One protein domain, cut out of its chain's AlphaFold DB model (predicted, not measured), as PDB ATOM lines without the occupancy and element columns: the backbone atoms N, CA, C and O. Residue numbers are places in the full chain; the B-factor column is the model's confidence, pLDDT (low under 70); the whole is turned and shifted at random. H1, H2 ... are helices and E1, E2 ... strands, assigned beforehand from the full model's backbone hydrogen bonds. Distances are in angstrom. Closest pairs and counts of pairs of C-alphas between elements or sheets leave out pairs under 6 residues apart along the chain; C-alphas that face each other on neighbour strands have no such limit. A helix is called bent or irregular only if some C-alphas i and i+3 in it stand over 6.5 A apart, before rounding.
ATOM      1  N   ALA A   2       5.187  14.246  43.429       77.88
ATOM      2  CA  ALA A   2       4.242  15.378  43.269       77.88
ATOM      3  C   ALA A   2       4.064  16.273  44.519       77.88
ATOM      4  O   ALA A   2       3.844  17.477  44.394       77.88
ATOM      5  N   ALA A   3       4.187  15.698  45.720       77.12
ATOM      6  CA  ALA A   3       4.079  16.438  46.978       77.12
ATOM      7  C   ALA A   3       5.221  17.456  47.156       77.12
ATOM      8  O   ALA A   3       4.959  18.622  47.449       77.12
ATOM      9  N   LEU A   4       6.470  17.050  46.891       77.12
ATOM     10  CA  LEU A   4       7.631  17.936  47.006       77.12
ATOM     11  C   LEU A   4       7.565  19.081  45.984       77.12
ATOM     12  O   LEU A   4       7.784  20.234  46.344       77.12
ATOM     13  N   ASP A   5       7.193  18.797  44.732       78.81
ATOM     14  CA  ASP A   5       7.022  19.836  43.705       78.81
ATOM     15  C   ASP A   5       5.934  20.857  44.097       78.81
ATOM     16  O   ASP A   5       6.106  22.066  43.905       78.81
ATOM     17  N   SER A   6       4.835  20.403  44.709       82.31
ATOM     18  CA  SER A   6       3.799  21.299  45.237       82.31
ATOM     19  C   SER A   6       4.341  22.197  46.354       82.31
ATOM     20  O   SER A   6       4.082  23.397  46.366       82.31
ATOM     21  N   LYS A   7       5.138  21.652  47.274       78.06
ATOM     22  CA  LYS A   7       5.702  22.414  48.400       78.06
ATOM     23  C   LYS A   7       6.772  23.403  47.956       78.06
ATOM     24  O   LYS A   7       6.802  24.544  48.406       78.06
ATOM     25  N   VAL A   8       7.612  23.010  47.003       78.25
ATOM     26  CA  VAL A   8       8.607  23.901  46.399       78.25
ATOM     27  C   VAL A   8       7.929  25.031  45.621       78.25
ATOM     28  O   VAL A   8       8.408  26.166  45.658       78.25
ATOM     29  N   THR A   9       6.820  24.771  44.922       80.19
ATOM     30  CA  THR A   9       6.070  25.833  44.228       80.19
ATOM     31  C   THR A   9       5.356  26.771  45.203       80.19
ATOM     32  O   THR A   9       5.405  27.984  44.994       80.19
ATOM     33  N   GLU A  10       4.795  26.258  46.299       82.50
ATOM     34  CA  GLU A  10       4.229  27.060  47.389       82.50
ATOM     35  C   GLU A  10       5.290  27.963  48.039       82.50
ATOM     36  O   GLU A  10       5.120  29.182  48.088       82.50
ATOM     37  N   ALA A  11       6.442  27.405  48.424       77.38
ATOM     38  CA  ALA A  11       7.553  28.171  48.988       77.38
ATOM     39  C   ALA A  11       8.056  29.252  48.016       77.38
ATOM     40  O   ALA A  11       8.298  30.397  48.407       77.38
ATOM     41  N   LYS A  12       8.156  28.932  46.717       80.31
ATOM     42  CA  LYS A  12       8.482  29.919  45.675       80.31
ATOM     43  C   LYS A  12       7.438  31.029  45.604       80.31
ATOM     44  O   LYS A  12       7.828  32.191  45.516       80.31
ATOM     45  N   ALA A  13       6.149  30.700  45.654       79.12
ATOM     46  CA  ALA A  13       5.068  31.680  45.613       79.12
ATOM     47  C   ALA A  13       5.105  32.619  46.828       79.12
ATOM     48  O   ALA A  13       5.008  33.833  46.656       79.12
ATOM     49  N   VAL A  14       5.336  32.087  48.033       81.50
ATOM     50  CA  VAL A  14       5.485  32.879  49.265       81.50
ATOM     51  C   VAL A  14       6.684  33.823  49.167       81.50
ATOM     52  O   VAL A  14       6.543  35.033  49.357       81.50
ATOM     53  N   VAL A  15       7.860  33.307  48.790       80.25
ATOM     54  CA  VAL A  15       9.074  34.121  48.610       80.25
ATOM     55  C   VAL A  15       8.862  35.200  47.546       80.25
ATOM     56  O   VAL A  15       9.316  36.336  47.711       80.25
ATOM     57  N   TRP A  16       8.160  34.876  46.461       81.44
ATOM     58  CA  TRP A  16       7.848  35.831  45.404       81.44
ATOM     59  C   TRP A  16       6.858  36.902  45.871       81.44
ATOM     60  O   TRP A  16       7.075  38.079  45.597       81.44
ATOM     61  N   GLY A  17       5.842  36.534  46.656       80.94
ATOM     62  CA  GLY A  17       4.906  37.468  47.283       80.94
ATOM     63  C   GLY A  17       5.604  38.458  48.218       80.94
ATOM     64  O   GLY A  17       5.394  39.666  48.108       80.94
ATOM     65  N   ILE A  18       6.517  37.974  49.068       81.44
ATOM     66  CA  ILE A  18       7.331  38.824  49.956       81.44
ATOM     67  C   ILE A  18       8.183  39.808  49.141       81.44
ATOM     68  O   ILE A  18       8.290  40.989  49.479       81.44
ATOM     69  N   ARG A  19       8.786  39.347  48.040       80.69
ATOM     70  CA  ARG A  19       9.597  40.203  47.162       80.69
ATOM     71  C   ARG A  19       8.759  41.230  46.417       80.69
ATOM     72  O   ARG A  19       9.159  42.387  46.359       80.69
ATOM     73  N   LEU A  20       7.603  40.833  45.888       82.12
ATOM     74  CA  LEU A  20       6.664  41.742  45.236       82.12
ATOM     75  C   LEU A  20       6.242  42.852  46.203       82.12
ATOM     76  O   LEU A  20       6.287  44.028  45.847       82.12
ATOM     77  N   TYR A  21       5.919  42.484  47.443       84.25
ATOM     78  CA  TYR A  21       5.590  43.428  48.504       84.25
ATOM     79  C   TYR A  21       6.744  44.399  48.795       84.25
ATOM     80  O   TYR A  21       6.541  45.611  48.864       84.25
ATOM     81  N   LYS A  22       7.980  43.894  48.886       84.25
ATOM     82  CA  LYS A  22       9.178  44.721  49.083       84.25
ATOM     83  C   LYS A  22       9.396  45.711  47.933       84.25
ATOM     84  O   LYS A  22       9.635  46.888  48.191       84.25
ATOM     85  N   THR A  23       9.271  45.258  46.687       84.12
ATOM     86  CA  THR A  23       9.386  46.111  45.494       84.12
ATOM     87  C   THR A  23       8.284  47.165  45.456       84.12
ATOM     88  O   THR A  23       8.553  48.312  45.111       84.12
ATOM     89  N   ALA A  24       7.057  46.810  45.849       84.00
ATOM     90  CA  ALA A  24       5.955  47.759  45.950       84.00
ATOM     91  C   ALA A  24       6.237  48.844  47.001       84.00
ATOM     92  O   ALA A  24       6.037  50.025  46.726       84.00
ATOM     93  N   ILE A  25       6.762  48.478  48.175       85.75
ATOM     94  CA  ILE A  25       7.177  49.464  49.183       85.75
ATOM     95  C   ILE A  25       8.281  50.374  48.641       85.75
ATOM     96  O   ILE A  25       8.173  51.591  48.764       85.75
ATOM     97  N   ASP A  26       9.319  49.811  48.021       83.19
ATOM     98  CA  ASP A  26      10.431  50.597  47.476       83.19
ATOM     99  C   ASP A  26       9.951  51.549  46.365       83.19
ATOM    100  O   ASP A  26      10.408  52.690  46.282       83.19
ATOM    101  N   PHE A  27       8.959  51.128  45.573       86.00
ATOM    102  CA  PHE A  27       8.258  51.993  44.627       86.00
ATOM    103  C   PHE A  27       7.568  53.165  45.332       86.00
ATOM    104  O   PHE A  27       7.773  54.304  44.924       86.00
ATOM    105  N   PHE A  28       6.798  52.934  46.402       83.50
ATOM    106  CA  PHE A  28       6.145  54.023  47.142       83.50
ATOM    107  C   PHE A  28       7.156  54.980  47.778       83.50
ATOM    108  O   PHE A  28       6.974  56.194  47.695       83.50
ATOM    109  N   ILE A  29       8.236  54.449  48.361       85.00
ATOM    110  CA  ILE A  29       9.311  55.249  48.960       85.00
ATOM    111  C   ILE A  29       9.987  56.137  47.911       85.00
ATOM    112  O   ILE A  29      10.319  57.272  48.226       85.00
ATOM    113  N   GLY A  30      10.185  55.659  46.679       82.00
ATOM    114  CA  GLY A  30      10.756  56.471  45.599       82.00
ATOM    115  C   GLY A  30       9.753  57.432  44.951       82.00
ATOM    116  O   GLY A  30      10.100  58.560  44.609       82.00
ATOM    117  N   TYR A  31       8.500  57.004  44.793       84.56
ATOM    118  CA  TYR A  31       7.462  57.753  44.085       84.56
ATOM    119  C   TYR A  31       6.927  58.933  44.895       84.56
ATOM    120  O   TYR A  31       6.778  60.038  44.375       84.56
ATOM    121  N   LEU A  32       6.643  58.727  46.179       84.56
ATOM    122  CA  LEU A  32       6.004  59.748  46.999       84.56
ATOM    123  C   LEU A  32       6.867  61.023  47.201       84.56
ATOM    124  O   LEU A  32       6.295  62.105  47.104       84.56
ATOM    125  N   PRO A  33       8.202  60.980  47.409       84.38
ATOM    126  CA  PRO A  33       9.033  62.189  47.446       84.38
ATOM    127  C   PRO A  33       8.997  62.973  46.137       84.38
ATOM    128  O   PRO A  33       8.953  64.198  46.164       84.38
ATOM    129  N   VAL A  34       8.978  62.279  44.993       84.88
ATOM    130  CA  VAL A  34       8.849  62.921  43.677       84.88
ATOM    131  C   VAL A  34       7.503  63.629  43.574       84.88
ATOM    132  O   VAL A  34       7.448  64.770  43.126       84.88
ATOM    133  N   MET A  35       6.429  63.000  44.051       80.88
ATOM    134  CA  MET A  35       5.108  63.630  44.101       80.88
ATOM    135  C   MET A  35       5.081  64.861  45.010       80.88
ATOM    136  O   MET A  35       4.495  65.876  44.635       80.88
ATOM    137  N   ILE A  36       5.739  64.797  46.171       82.69
ATOM    138  CA  ILE A  36       5.891  65.940  47.079       82.69
ATOM    139  C   ILE A  36       6.678  67.062  46.383       82.69
ATOM    140  O   ILE A  36       6.231  68.205  46.368       82.69
ATOM    141  N   ALA A  37       7.809  66.754  45.745       82.44
ATOM    142  CA  ALA A  37       8.627  67.739  45.037       82.44
ATOM    143  C   ALA A  37       7.870  68.403  43.876       82.44
ATOM    144  O   ALA A  37       7.897  69.625  43.738       82.44
ATOM    145  N   LEU A  38       7.140  67.620  43.075       78.94
ATOM    146  CA  LEU A  38       6.283  68.143  42.008       78.94
ATOM    147  C   LEU A  38       5.202  69.076  42.562       78.94
ATOM    148  O   LEU A  38       4.936  70.120  41.969       78.94
ATOM    149  N   HIS A  39       4.620  68.742  43.715       74.12
ATOM    150  CA  HIS A  39       3.660  69.614  44.381       74.12
ATOM    151  C   HIS A  39       4.280  70.967  44.772       74.12
ATOM    152  O   HIS A  39       3.700  72.016  44.482       74.12
ATOM    153  N   PHE A  40       5.483  70.956  45.357       72.44
ATOM    154  CA  PHE A  40       6.213  72.175  45.727       72.44
ATOM    155  C   PHE A  40       6.613  73.035  44.524       72.44
ATOM    156  O   PHE A  40       6.572  74.259  44.619       72.44
ATOM    157  N   LEU A  41       6.924  72.427  43.375       75.69
ATOM    158  CA  LEU A  41       7.263  73.135  42.131       75.69
ATOM    159  C   LEU A  41       6.071  73.861  41.479       75.69
ATOM    160  O   LEU A  41       6.173  74.353  40.358       75.69
ATOM    161  N   GLY A  42       4.926  73.938  42.160       65.44
ATOM    162  CA  GLY A  42       3.766  74.675  41.673       65.44
ATOM    163  C   GLY A  42       2.996  73.940  40.582       65.44
ATOM    164  O   GLY A  42       2.121  74.540  39.955       65.44
ATOM    165  N   PHE A  43       3.254  72.640  40.392       66.44
ATOM    166  CA  PHE A  43       2.339  71.751  39.683       66.44
ATOM    167  C   PHE A  43       1.093  71.569  40.562       66.44
ATOM    168  O   PHE A  43       0.925  70.582  41.278       66.44
ATOM    169  N   SER A  44       0.228  72.587  40.564       58.62
ATOM    170  CA  SER A  44      -1.012  72.573  41.324       58.62
ATOM    171  C   SER A  44      -1.836  71.362  40.906       58.62
ATOM    172  O   SER A  44      -2.151  71.175  39.726       58.62
ATOM    173  N   PHE A  45      -2.225  70.554  41.891       58.84
ATOM    174  CA  PHE A  45      -3.242  69.523  41.740       58.84
ATOM    175  C   PHE A  45      -4.604  70.193  41.550       58.84
ATOM    176  O   PHE A  45      -5.480  70.122  42.407       58.84
ATOM    177  N   HIS A  46      -4.810  70.879  40.429       56.19
ATOM    178  CA  HIS A  46      -6.161  71.203  40.013       56.19
ATOM    179  C   HIS A  46      -6.818  69.895  39.599       56.19
ATOM    180  O   HIS A  46      -6.656  69.403  38.484       56.19
ATOM    181  N   MET A  47      -7.510  69.299  40.568       55.31
ATOM    182  CA  MET A  47      -8.422  68.189  40.380       55.31
ATOM    183  C   MET A  47      -9.615  68.736  39.592       55.31
ATOM    184  O   MET A  47     -10.651  69.093  40.150       55.31
ATOM    185  N   THR A  48      -9.438  68.900  38.282       57.06
ATOM    186  CA  THR A  48     -10.531  69.258  37.389       57.06
ATOM    187  C   THR A  48     -11.514  68.097  37.399       57.06
ATOM    188  O   THR A  48     -11.219  66.984  36.960       57.06
ATOM    189  N   ARG A  49     -12.693  68.332  37.980       55.56
ATOM    190  CA  ARG A  49     -13.796  67.381  37.897       55.56
ATOM    191  C   ARG A  49     -14.259  67.341  36.450       55.56
ATOM    192  O   ARG A  49     -14.649  68.369  35.903       55.56
ATOM    193  N   VAL A  50     -14.202  66.163  35.841       59.88
ATOM    194  CA  VAL A  50     -14.850  65.922  34.555       59.88
ATOM    195  C   VAL A  50     -16.153  65.209  34.870       59.88
ATOM    196  O   VAL A  50     -16.149  64.098  35.398       59.88
ATOM    197  N   GLU A  51     -17.273  65.872  34.606       62.69
ATOM    198  CA  GLU A  51     -18.583  65.243  34.720       62.69
ATOM    199  C   GLU A  51     -18.805  64.352  33.498       62.69
ATOM    200  O   GLU A  51     -19.005  64.832  32.384       62.69
ATOM    201  N   VAL A  52     -18.756  63.036  33.706       67.56
ATOM    202  CA  VAL A  52     -19.160  62.048  32.703       67.56
ATOM    203  C   VAL A  52     -20.415  61.365  33.234       67.56
ATOM    204  O   VAL A  52     -20.375  60.738  34.288       67.56
ATOM    205  N   LEU A  53     -21.544  61.504  32.527       72.56
ATOM    206  CA  LEU A  53     -22.826  60.869  32.891       72.56
ATOM    207  C   LEU A  53     -23.307  61.187  34.328       72.56
ATOM    208  O   LEU A  53     -23.879  60.332  34.998       72.56
ATOM    209  N   GLY A  54     -23.060  62.402  34.827       70.69
ATOM    210  CA  GLY A  54     -23.464  62.813  36.181       70.69
ATOM    211  C   GLY A  54     -22.601  62.240  37.315       70.69
ATOM    212  O   GLY A  54     -22.828  62.568  38.477       70.69
ATOM    213  N   PHE A  55     -21.579  61.442  36.997       61.38
ATOM    214  CA  PHE A  55     -20.553  61.032  37.947       61.38
ATOM    215  C   PHE A  55     -19.330  61.930  37.773       61.38
ATOM    216  O   PHE A  55     -18.615  61.870  36.773       61.38
ATOM    217  N   GLY A  56     -19.094  62.789  38.763       55.44
ATOM    218  CA  GLY A  56     -17.867  63.571  38.851       55.44
ATOM    219  C   GLY A  56     -16.702  62.663  39.227       55.44
ATOM    220  O   GLY A  56     -16.384  62.532  40.408       55.44
ATOM    221  N   LEU A  57     -16.072  62.032  38.237       56.62
ATOM    222  CA  LEU A  57     -14.806  61.345  38.459       56.62
ATOM    223  C   LEU A  57     -13.707  62.412  38.559       56.62
ATOM    224  O   LEU A  57     -13.594  63.262  37.668       56.62
ATOM    225  N   PRO A  58     -12.898  62.419  39.633       58.97
ATOM    226  CA  PRO A  58     -11.732  63.282  39.673       58.97
ATOM    227  C   PRO A  58     -10.794  62.815  38.562       58.97
ATOM    228  O   PRO A  58     -10.259  61.707  38.631       58.97
ATOM    229  N   MET A  59     -10.609  63.620  37.512       57.53
ATOM    230  CA  MET A  59      -9.572  63.293  36.544       57.53
ATOM    231  C   MET A  59      -8.238  63.384  37.278       57.53
ATOM    232  O   MET A  59      -7.858  64.451  37.766       57.53
ATOM    233  N   LEU A  60      -7.545  62.248  37.380       58.53
ATOM    234  CA  LEU A  60      -6.138  62.212  37.758       58.53
ATOM    235  C   LEU A  60      -5.414  63.196  36.838       58.53
ATOM    236  O   LEU A  60      -5.413  63.031  35.617       58.53
ATOM    237  N   SER A  61      -4.879  64.270  37.415       64.06
ATOM    238  CA  SER A  61      -4.248  65.334  36.644       64.06
ATOM    239  C   SER A  61      -3.094  64.763  35.811       64.06
ATOM    240  O   SER A  61      -2.461  63.773  36.189       64.06
ATOM    241  N   ARG A  62      -2.774  65.394  34.671       63.03
ATOM    242  CA  ARG A  62      -1.645  64.983  33.807       63.03
ATOM    243  C   ARG A  62      -0.324  64.840  34.585       63.03
ATOM    244  O   ARG A  62       0.518  64.031  34.210       63.03
ATOM    245  N   ALA A  63      -0.190  65.566  35.695       63.66
ATOM    246  CA  ALA A  63       0.939  65.504  36.616       63.66
ATOM    247  C   ALA A  63       1.092  64.147  37.330       63.66
ATOM    248  O   ALA A  63       2.213  63.731  37.589       63.66
ATOM    249  N   PHE A  64      -0.005  63.430  37.607       64.75
ATOM    250  CA  PHE A  64       0.039  62.072  38.168       64.75
ATOM    251  C   PHE A  64       0.367  61.017  37.110       64.75
ATOM    252  O   PHE A  64       1.050  60.035  37.401       64.75
ATOM    253  N   LEU A  65      -0.116  61.219  35.882       67.38
ATOM    254  CA  LEU A  65       0.037  60.254  34.796       67.38
ATOM    255  C   LEU A  65       1.441  60.263  34.178       67.38
ATOM    256  O   LEU A  65       1.845  59.261  33.604       67.38
ATOM    257  N   MET A  66       2.184  61.367  34.289       73.56
ATOM    258  CA  MET A  66       3.513  61.510  33.686       73.56
ATOM    259  C   MET A  66       4.628  60.699  34.383       73.56
ATOM    260  O   MET A  66       5.378  60.027  33.676       73.56
ATOM    261  N   PRO A  67       4.767  60.690  35.726       77.00
ATOM    262  CA  PRO A  67       5.803  59.895  36.396       77.00
ATOM    263  C   PRO A  67       5.444  58.408  36.514       77.00
ATOM    264  O   PRO A  67       6.323  57.572  36.721       77.00
ATOM    265  N   LEU A  68       4.163  58.055  36.375       79.25
ATOM    266  CA  LEU A  68       3.666  56.700  36.612       79.25
ATOM    267  C   LEU A  68       4.271  55.645  35.660       79.25
ATOM    268  O   LEU A  68       4.722  54.621  36.166       79.25
ATOM    269  N   PRO A  69       4.392  55.867  34.334       81.00
ATOM    270  CA  PRO A  69       5.037  54.922  33.424       81.00
ATOM    271  C   PRO A  69       6.512  54.695  33.751       81.00
ATOM    272  O   PRO A  69       6.972  53.557  33.722       81.00
ATOM    273  N   ALA A  70       7.250  55.755  34.095       79.88
ATOM    274  CA  ALA A  70       8.667  55.660  34.442       79.88
ATOM    275  C   ALA A  70       8.871  54.898  35.758       79.88
ATOM    276  O   ALA A  70       9.735  54.026  35.850       79.88
ATOM    277  N   ALA A  71       8.032  55.174  36.756       80.12
ATOM    278  CA  ALA A  71       8.069  54.474  38.029       80.12
ATOM    279  C   ALA A  71       7.656  52.996  37.873       80.12
ATOM    280  O   ALA A  71       8.259  52.115  38.484       80.12
ATOM    281  N   LEU A  72       6.663  52.703  37.023       81.69
ATOM    282  CA  LEU A  72       6.212  51.339  36.735       81.69
ATOM    283  C   LEU A  72       7.292  50.562  35.971       81.69
ATOM    284  O   LEU A  72       7.608  49.436  36.344       81.69
ATOM    285  N   LEU A  73       7.934  51.187  34.978       83.06
ATOM    286  CA  LEU A  73       9.093  50.626  34.282       83.06
ATOM    287  C   LEU A  73      10.229  50.323  35.268       83.06
ATOM    288  O   LEU A  73      10.784  49.228  35.240       83.06
ATOM    289  N   PHE A  74      10.547  51.253  36.171       82.50
ATOM    290  CA  PHE A  74      11.569  51.054  37.198       82.50
ATOM    291  C   PHE A  74      11.233  49.883  38.133       82.50
ATOM    292  O   PHE A  74      12.091  49.034  38.381       82.50
ATOM    293  N   ALA A  75       9.985  49.783  38.602       79.62
ATOM    294  CA  ALA A  75       9.528  48.658  39.417       79.62
ATOM    295  C   ALA A  75       9.632  47.325  38.663       79.62
ATOM    296  O   ALA A  75      10.070  46.323  39.229       79.62
ATOM    297  N   LEU A  76       9.291  47.315  37.373       82.25
ATOM    298  CA  LEU A  76       9.366  46.129  36.523       82.25
ATOM    299  C   LEU A  76      10.824  45.700  36.302       82.25
ATOM    300  O   LEU A  76      11.145  44.522  36.437       82.25
ATOM    301  N   LEU A  77      11.734  46.648  36.063       81.31
ATOM    302  CA  LEU A  77      13.170  46.381  35.946       81.31
ATOM    303  C   LEU A  77      13.769  45.844  37.253       81.31
ATOM    304  O   LEU A  77      14.535  44.880  37.218       81.31
ATOM    305  N   GLN A  78      13.400  46.421  38.401       79.88
ATOM    306  CA  GLN A  78      13.800  45.919  39.721       79.88
ATOM    307  C   GLN A  78      13.312  44.484  39.930       79.88
ATOM    308  O   GLN A  78      14.078  43.618  40.351       79.88
ATOM    309  N   LEU A  79      12.061  44.207  39.562       77.81
ATOM    310  CA  LEU A  79      11.462  42.886  39.695       77.81
ATOM    311  C   LEU A  79      12.147  41.852  38.790       77.81
ATOM    312  O   LEU A  79      12.458  40.755  39.249       77.81
ATOM    313  N   VAL A  80      12.464  42.204  37.541       79.50
ATOM    314  CA  VAL A  80      13.195  41.329  36.605       79.50
ATOM    315  C   VAL A  80      14.626  41.066  37.080       79.50
ATOM    316  O   VAL A  80      15.097  39.926  37.026       79.50
ATOM    317  N   LYS A  81      15.327  42.099  37.562       78.06
ATOM    318  CA  LYS A  81      16.689  41.970  38.098       78.06
ATOM    319  C   LYS A  81      16.719  41.045  39.315       78.06
ATOM    320  O   LYS A  81      17.600  40.192  39.419       78.06
ATOM    321  N   GLU A  82      15.741  41.185  40.202       70.25
ATOM    322  CA  GLU A  82      15.625  40.370  41.409       70.25
ATOM    323  C   GLU A  82      15.160  38.937  41.103       70.25
ATOM    324  O   GLU A  82      15.599  37.995  41.766       70.25
ATOM    325  N   TYR A  83      14.326  38.753  40.071       70.06
ATOM    326  CA  TYR A  83      13.924  37.438  39.564       70.06
ATOM    327  C   TYR A  83      15.122  36.656  39.014       70.06
ATOM    328  O   TYR A  83      15.316  35.498  39.368       70.06
ATOM    329  N   ARG A  84      15.992  37.292  38.215       66.69
ATOM    330  CA  ARG A  84      17.200  36.620  37.695       66.69
ATOM    331  C   ARG A  84      18.207  36.232  38.779       66.69
ATOM    332  O   ARG A  84      18.983  35.312  38.565       66.69
ATOM    333  N   ARG A  85      18.224  36.923  39.922       61.41
ATOM    334  CA  ARG A  85      19.153  36.655  41.036       61.41
ATOM    335  C   ARG A  85      18.653  35.604  42.033       61.41
ATOM    336  O   ARG A  85      19.304  35.376  43.052       61.41
ATOM    337  N   SER A  86      17.480  35.008  41.816       56.03
ATOM    338  CA  SER A  86      16.828  34.201  42.841       56.03
ATOM    339  C   SER A  86      17.251  32.729  42.812       56.03
ATOM    340  O   SER A  86      16.499  31.872  42.350       56.03
ATOM    341  N   ASP A  87      18.387  32.411  43.430       68.12
ATOM    342  CA  ASP A  87      18.633  31.054  43.935       68.12
ATOM    343  C   ASP A  87      17.775  30.835  45.189       68.12
ATOM    344  O   ASP A  87      18.231  30.943  46.328       68.12
ATOM    345  N   ILE A  88      16.475  30.619  44.976       68.31
ATOM    346  CA  ILE A  88      15.486  30.426  46.049       68.31
ATOM    347  C   ILE A  88      15.849  29.184  46.870       68.31
ATOM    348  O   ILE A  88      15.791  29.228  48.093       68.31
ATOM    349  N   ILE A  89      16.308  28.125  46.196       71.50
ATOM    350  CA  ILE A  89      16.740  26.867  46.818       71.50
ATOM    351  C   ILE A  89      17.908  27.124  47.776       71.50
ATOM    352  O   ILE A  89      17.850  26.721  48.932       71.50
ATOM    353  N   ARG A  90      18.907  27.905  47.346       74.38
ATOM    354  CA  ARG A  90      20.065  28.251  48.180       74.38
ATOM    355  C   ARG A  90      19.689  29.099  49.398       74.38
ATOM    356  O   ARG A  90      20.280  28.930  50.453       74.38
ATOM    357  N   ARG A  91      18.694  29.989  49.282       71.75
ATOM    358  CA  ARG A  91      18.185  30.788  50.418       71.75
ATOM    359  C   ARG A  91      17.368  29.974  51.420       71.75
ATOM    360  O   ARG A  91      17.423  30.257  52.614       71.75
ATOM    361  N   ILE A  92      16.588  29.010  50.935       75.38
ATOM    362  CA  ILE A  92      15.871  28.070  51.805       75.38
ATOM    363  C   ILE A  92      16.900  27.206  52.539       75.38
ATOM    364  O   ILE A  92      16.840  27.105  53.761       75.38
ATOM    365  N   GLY A  93      17.903  26.699  51.816       73.69
ATOM    366  CA  GLY A  93      18.995  25.920  52.390       73.69
ATOM    367  C   GLY A  93      19.844  26.685  53.403       73.69
ATOM    368  O   GLY A  93      20.138  26.154  54.460       73.69
ATOM    369  N   SER A  94      20.159  27.960  53.154       75.12
ATOM    370  CA  SER A  94      20.935  28.777  54.099       75.12
ATOM    371  C   SER A  94      20.178  29.158  55.374       75.12
ATOM    372  O   SER A  94      20.772  29.733  56.276       75.12
ATOM    373  N   SER A  95      18.859  28.954  55.419       75.19
ATOM    374  CA  SER A  95      18.059  29.237  56.620       75.19
ATOM    375  C   SER A  95      17.975  28.018  57.550       75.19
ATOM    376  O   SER A  95      17.574  28.166  58.700       75.19
ATOM    377  N   TYR A  96      18.352  26.831  57.055       79.56
ATOM    378  CA  TYR A  96      18.293  25.556  57.766       79.56
ATOM    379  C   TYR A  96      19.500  24.693  57.364       79.56
ATOM    380  O   TYR A  96      19.440  23.977  56.362       79.56
ATOM    381  N   ASP A  97      20.572  24.727  58.162       75.62
ATOM    382  CA  ASP A  97      21.875  24.113  57.833       75.62
ATOM    383  C   ASP A  97      21.786  22.623  57.440       75.62
ATOM    384  O   ASP A  97      22.498  22.169  56.552       75.62
ATOM    385  N   ASN A  98      20.853  21.865  58.026       80.00
ATOM    386  CA  ASN A  98      20.665  20.430  57.745       80.00
ATOM    387  C   ASN A  98      19.684  20.143  56.580       80.00
ATOM    388  O   ASN A  98      19.566  19.014  56.108       80.00
ATOM    389  N   LEU A  99      18.938  21.149  56.109       83.56
ATOM    390  CA  LEU A  99      17.989  20.996  54.998       83.56
ATOM    391  C   LEU A  99      18.620  21.367  53.654       83.56
ATOM    392  O   LEU A  99      18.198  20.839  52.631       83.56
ATOM    393  N   GLY A 100      19.611  22.263  53.645       84.56
ATOM    394  CA  GLY A 100      20.176  22.820  52.417       84.56
ATOM    395  C   GLY A 100      20.768  21.782  51.474       84.56
ATOM    396  O   GLY A 100      20.360  21.724  50.314       84.56
ATOM    397  N   GLU A 101      21.667  20.938  51.980       87.06
ATOM    398  CA  GLU A 101      22.313  19.895  51.178       87.06
ATOM    399  C   GLU A 101      21.287  18.866  50.690       87.06
ATOM    400  O   GLU A 101      21.166  18.626  49.494       87.06
ATOM    401  N   ARG A 102      20.431  18.365  51.590       88.19
ATOM    402  CA  ARG A 102      19.380  17.385  51.264       88.19
ATOM    403  C   ARG A 102      18.381  17.905  50.230       88.19
ATOM    404  O   ARG A 102      18.009  17.174  49.315       88.19
ATOM    405  N   LEU A 103      17.946  19.161  50.357       87.00
ATOM    406  CA  LEU A 103      17.036  19.814  49.412       87.00
ATOM    407  C   LEU A 103      17.707  20.015  48.052       87.00
ATOM    408  O   LEU A 103      17.064  19.823  47.020       87.00
ATOM    409  N   GLN A 104      18.985  20.397  48.042       87.94
ATOM    410  CA  GLN A 104      19.749  20.538  46.811       87.94
ATOM    411  C   GLN A 104      19.895  19.187  46.103       87.94
ATOM    412  O   GLN A 104      19.514  19.080  44.939       87.94
ATOM    413  N   THR A 105      20.322  18.142  46.815       88.75
ATOM    414  CA  THR A 105      20.433  16.780  46.278       88.75
ATOM    415  C   THR A 105      19.082  16.265  45.773       88.75
ATOM    416  O   THR A 105      18.987  15.769  44.651       88.75
ATOM    417  N   ALA A 106      17.996  16.446  46.531       86.12
ATOM    418  CA  ALA A 106      16.655  16.043  46.099       86.12
ATOM    419  C   ALA A 106      16.203  16.761  44.811       86.12
ATOM    420  O   ALA A 106      15.520  16.172  43.973       86.12
ATOM    421  N   MET A 107      16.594  18.026  44.633       83.81
ATOM    422  CA  MET A 107      16.281  18.808  43.435       83.81
ATOM    423  C   MET A 107      17.141  18.419  42.228       83.81
ATOM    424  O   MET A 107      16.618  18.372  41.112       83.81
ATOM    425  N   GLU A 108      18.425  18.125  42.434       87.56
ATOM    426  CA  GLU A 108      19.351  17.675  41.386       87.56
ATOM    427  C   GLU A 108      18.944  16.305  40.826       87.56
ATOM    428  O   GLU A 108      18.930  16.111  39.610       87.56
ATOM    429  N   TYR A 109      18.495  15.391  41.691       89.00
ATOM    430  CA  TYR A 109      18.061  14.045  41.305       89.00
ATOM    431  C   TYR A 109      16.551  13.909  41.073       89.00
ATOM    432  O   TYR A 109      16.048  12.792  40.940       89.00
ATOM    433  N   ARG A 110      15.801  15.015  40.938       81.12
ATOM    434  CA  ARG A 110      14.332  14.957  40.777       81.12
ATOM    435  C   ARG A 110      13.865  14.179  39.541       81.12
ATOM    436  O   ARG A 110      12.692  13.855  39.440       81.12
ATOM    437  N   GLY A 111      14.734  13.969  38.551       83.06
ATOM    438  CA  GLY A 111      14.417  13.211  37.336       83.06
ATOM    439  C   GLY A 111      14.648  11.703  37.454       83.06
ATOM    440  O   GLY A 111      14.333  10.975  36.516       83.06
ATOM    441  N   THR A 112      15.213  11.230  38.565       86.94
ATOM    442  CA  THR A 112      15.685   9.853  38.713       86.94
ATOM    443  C   THR A 112      14.745   9.062  39.617       86.94
ATOM    444  O   THR A 112      14.543   9.413  40.775       86.94
ATOM    445  N   SER A 113      14.193   7.955  39.116       78.00
ATOM    446  CA  SER A 113      13.376   7.040  39.919       78.00
ATOM    447  C   SER A 113      14.279   6.097  40.721       78.00
ATOM    448  O   SER A 113      14.597   4.993  40.275       78.00
ATOM    449  N   ASN A 114      14.737   6.542  41.886       86.06
ATOM    450  CA  ASN A 114      15.469   5.713  42.842       86.06
ATOM    451  C   ASN A 114      14.731   5.738  44.187       86.06
ATOM    452  O   ASN A 114      14.317   6.804  44.635       86.06
ATOM    453  N   ILE A 115      14.580   4.578  44.832       87.12
ATOM    454  CA  ILE A 115      13.929   4.440  46.143       87.12
ATOM    455  C   ILE A 115      14.585   5.325  47.213       87.12
ATOM    456  O   ILE A 115      13.884   5.904  48.032       87.12
ATOM    457  N   ILE A 116      15.908   5.506  47.138       88.62
ATOM    458  CA  ILE A 116      16.671   6.391  48.028       88.62
ATOM    459  C   ILE A 116      16.287   7.857  47.786       88.62
ATOM    460  O   ILE A 116      16.137   8.631  48.725       88.62
ATOM    461  N   VAL A 117      16.097   8.245  46.521       87.50
ATOM    462  CA  VAL A 117      15.707   9.613  46.151       87.50
ATOM    463  C   VAL A 117      14.257   9.884  46.544       87.50
ATOM    464  O   VAL A 117      13.960  10.972  47.023       87.50
ATOM    465  N   GLU A 118      13.354   8.912  46.393       87.88
ATOM    466  CA  GLU A 118      11.954   9.052  46.816       87.88
ATOM    467  C   GLU A 118      11.846   9.214  48.343       87.88
ATOM    468  O   GLU A 118      11.101  10.077  48.813       87.88
ATOM    469  N   ASP A 119      12.628   8.446  49.109       91.00
ATOM    470  CA  ASP A 119      12.691   8.568  50.569       91.00
ATOM    471  C   ASP A 119      13.301   9.913  50.998       91.00
ATOM    472  O   ASP A 119      12.715  10.629  51.811       91.00
ATOM    473  N   LEU A 120      14.391  10.343  50.347       91.06
ATOM    474  CA  LEU A 120      14.980  11.671  50.552       91.06
ATOM    475  C   LEU A 120      13.977  12.792  50.239       91.06
ATOM    476  O   LEU A 120      13.848  13.739  51.010       91.06
ATOM    477  N   MET A 121      13.239  12.696  49.129       87.62
ATOM    478  CA  MET A 121      12.204  13.668  48.763       87.62
ATOM    479  C   MET A 121      11.077  13.718  49.800       87.62
ATOM    480  O   MET A 121      10.551  14.800  50.070       87.62
ATOM    481  N   SER A 122      10.700  12.572  50.370       88.06
ATOM    482  CA  SER A 122       9.693  12.472  51.429       88.06
ATOM    483  C   SER A 122      10.181  13.118  52.732       88.06
ATOM    484  O   SER A 122       9.477  13.964  53.289       88.06
ATOM    485  N   ASP A 123      11.406  12.807  53.174       89.62
ATOM    486  CA  ASP A 123      12.023  13.400  54.373       89.62
ATOM    487  C   ASP A 123      12.192  14.920  54.220       89.62
ATOM    488  O   ASP A 123      11.785  15.692  55.088       89.62
ATOM    489  N   VAL A 124      12.696  15.379  53.068       88.31
ATOM    490  CA  VAL A 124      12.817  16.812  52.753       88.31
ATOM    491  C   VAL A 124      11.449  17.486  52.729       88.31
ATOM    492  O   VAL A 124      11.306  18.567  53.295       88.31
ATOM    493  N   SER A 125      10.428  16.863  52.128       85.50
ATOM    494  CA  SER A 125       9.071  17.423  52.110       85.50
ATOM    495  C   SER A 125       8.501  17.569  53.518       85.50
ATOM    496  O   SER A 125       7.869  18.580  53.808       85.50
ATOM    497  N   ARG A 126       8.732  16.584  54.391       86.62
ATOM    498  CA  ARG A 126       8.254  16.610  55.776       86.62
ATOM    499  C   ARG A 126       8.956  17.695  56.588       86.62
ATOM    500  O   ARG A 126       8.302  18.434  57.305       86.62
ATOM    501  N   ARG A 127      10.271  17.847  56.418       84.38
ATOM    502  CA  ARG A 127      11.052  18.913  57.068       84.38
ATOM    503  C   ARG A 127      10.728  20.301  56.522       84.38
ATOM    504  O   ARG A 127      10.820  21.274  57.257       84.38
ATOM    505  N   MET A 128      10.343  20.406  55.249       80.75
ATOM    506  CA  MET A 128       9.858  21.656  54.665       80.75
ATOM    507  C   MET A 128       8.522  22.113  55.265       80.75
ATOM    508  O   MET A 128       8.263  23.313  55.246       80.75
ATOM    509  N   ASP A 129       7.694  21.213  55.803       80.88
ATOM    510  CA  ASP A 129       6.448  21.603  56.483       80.88
ATOM    511  C   ASP A 129       6.712  22.324  57.815       80.88
ATOM    512  O   ASP A 129       5.934  23.195  58.202       80.88
ATOM    513  N   ASP A 130       7.842  22.036  58.464       81.56
ATOM    514  CA  ASP A 130       8.272  22.706  59.699       81.56
ATOM    515  C   ASP A 130       8.948  24.066  59.433       81.56
ATOM    516  O   ASP A 130       9.269  24.817  60.359       81.56
ATOM    517  N   VAL A 131       9.180  24.416  58.162       78.31
ATOM    518  CA  VAL A 131       9.796  25.688  57.788       78.31
ATOM    519  C   VAL A 131       8.765  26.808  57.887       78.31
ATOM    520  O   VAL A 131       7.951  27.036  56.988       78.31
ATOM    521  N   GLU A 132       8.822  27.563  58.983       74.50
ATOM    522  CA  GLU A 132       7.964  28.728  59.147       74.50
ATOM    523  C   GLU A 132       8.242  29.790  58.072       74.50
ATOM    524  O   GLU A 132       9.357  30.285  57.895       74.50
ATOM    525  N   SER A 133       7.175  30.234  57.402       68.19
ATOM    526  CA  SER A 133       7.236  31.345  56.440       68.19
ATOM    527  C   SER A 133       7.693  32.670  57.078       68.19
ATOM    528  O   SER A 133       8.125  33.584  56.371       68.19
ATOM    529  N   SER A 134       7.607  32.772  58.410       66.50
ATOM    530  CA  SER A 134       8.041  33.911  59.223       66.50
ATOM    531  C   SER A 134       9.558  34.133  59.143       66.50
ATOM    532  O   SER A 134       9.996  35.280  59.069       66.50
ATOM    533  N   THR A 135      10.355  33.061  59.057       70.19
ATOM    534  CA  THR A 135      11.826  33.107  59.025       70.19
ATOM    535  C   THR A 135      12.356  33.816  57.777       70.19
ATOM    536  O   THR A 135      13.398  34.470  57.810       70.19
ATOM    537  N   PHE A 136      11.614  33.763  56.666       68.44
ATOM    538  CA  PHE A 136      11.988  34.452  55.426       68.44
ATOM    539  C   PHE A 136      11.675  35.954  55.438       68.44
ATOM    540  O   PHE A 136      12.146  36.692  54.564       68.44
ATOM    541  N   LEU A 137      10.882  36.418  56.407       70.75
ATOM    542  CA  LEU A 137      10.517  37.816  56.580       70.75
ATOM    543  C   LEU A 137      11.413  38.459  57.637       70.75
ATOM    544  O   LEU A 137      11.194  38.329  58.838       70.75
ATOM    545  N   ASP A 138      12.381  39.255  57.187       76.50
ATOM    546  CA  ASP A 138      13.118  40.147  58.080       76.50
ATOM    547  C   ASP A 138      12.207  41.307  58.531       76.50
ATOM    548  O   ASP A 138      12.136  42.386  57.930       76.50
ATOM    549  N   THR A 139      11.464  41.052  59.605       82.88
ATOM    550  CA  THR A 139      10.485  41.973  60.194       82.88
ATOM    551  C   THR A 139      11.109  43.302  60.611       82.88
ATOM    552  O   THR A 139      10.437  44.335  60.568       82.88
TER     553      THR A 139
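AT A GLANCE: This is residues 2 to 139 of the 323 residues of an uncharacterized protein of Candidatus Altiarchaeales archaeon (UniProt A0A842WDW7). One very long helix, H1, runs along most of a rod, and H3 folds back alongside part of it in the opposite direction. H4, H5 and H6 gather near the first residues of H1, while a small hairpin of strands E1 and E2 lies off to the side near its other end. The printed part has 138 residues, with six named helices and two named strands in the order H1, E1, E2, H2, H3, H4, H5, H6; the class is mostly helix, and the only sheet is E1 - E2, antiparallel. The whole is extended, with a radius of gyration of the C-alphas of 23.2 A and spans of 70 by 34 by 24 A.

IN THESE COORDINATES: The sheet is made of E1, residues 49 to 52, and E2, residues 55 to 58. H1, residues 2 to 40, is 56.9 A long, from C-alpha 2 at (4.242, 15.378, 43.269) to C-alpha 40 at (6.213, 72.175, 45.727). H1 is neither bent nor irregular, but only just: C-alphas 30 and 33 are 6.3 A apart. H2 is residues 62 to 65, and H3, residues 67 to 84, is 25.9 A long. H4 is residues 88 to 93. H5, residues 97 to 108, is 17.8 A long and only just irregular, with C-alphas 98 and 101 at 6.8 A. H6, residues 115 to 129, is 21.4 A long and ends with C-alpha 129 at (6.448, 21.603, 56.483).

HOW THE PARTS SIT: E1 and E2 form an antiparallel hairpin at 144 degrees, with N 55 and O 52 within hydrogen-bond range at 3.0 A. H2 is close to H1 but not clearly touching it; the closest C-alphas, of Met 35 and Phe 64, are 8.0 A apart. H1, with residues 20 to 31 alone, touches H3 at a shallow tilt of 31 degrees, opposite ways; the closest C-alphas, of Phe 27 and Ala 75, are 6.3 A apart. H1, with residues 3 to 7 alone, touches H6 at a steep tilt of 41 degrees, the same way; the closest C-alphas, of Leu 4 and Ser 125, are 5.3 A apart. H5 touches H6 at a steep tilt of 48 degrees, with the C-alphas of Ala 106 and Met 121 closest at 5.7 A. H4 and H5 form a helical hairpin, with the C-alphas of Gly 93 and Gly 100 closest at 3.3 A. H3 and H4 are apart. Every O i to N i+4 pair is within hydrogen-bond range in H3, H4 and H6, against 33 of 35 in H1 and 6 of 8 in H5; H2 is too short for such a pair.

THE WHOLE: The two C-alphas farthest apart, of Gly 42 and Ile 115, are 71.1 A apart. The printed part has no cut, and no link is long. The mean pLDDT of the printed part is 77.0, and 30 residues are under 70, among them 42 to 52 and 55 to 65.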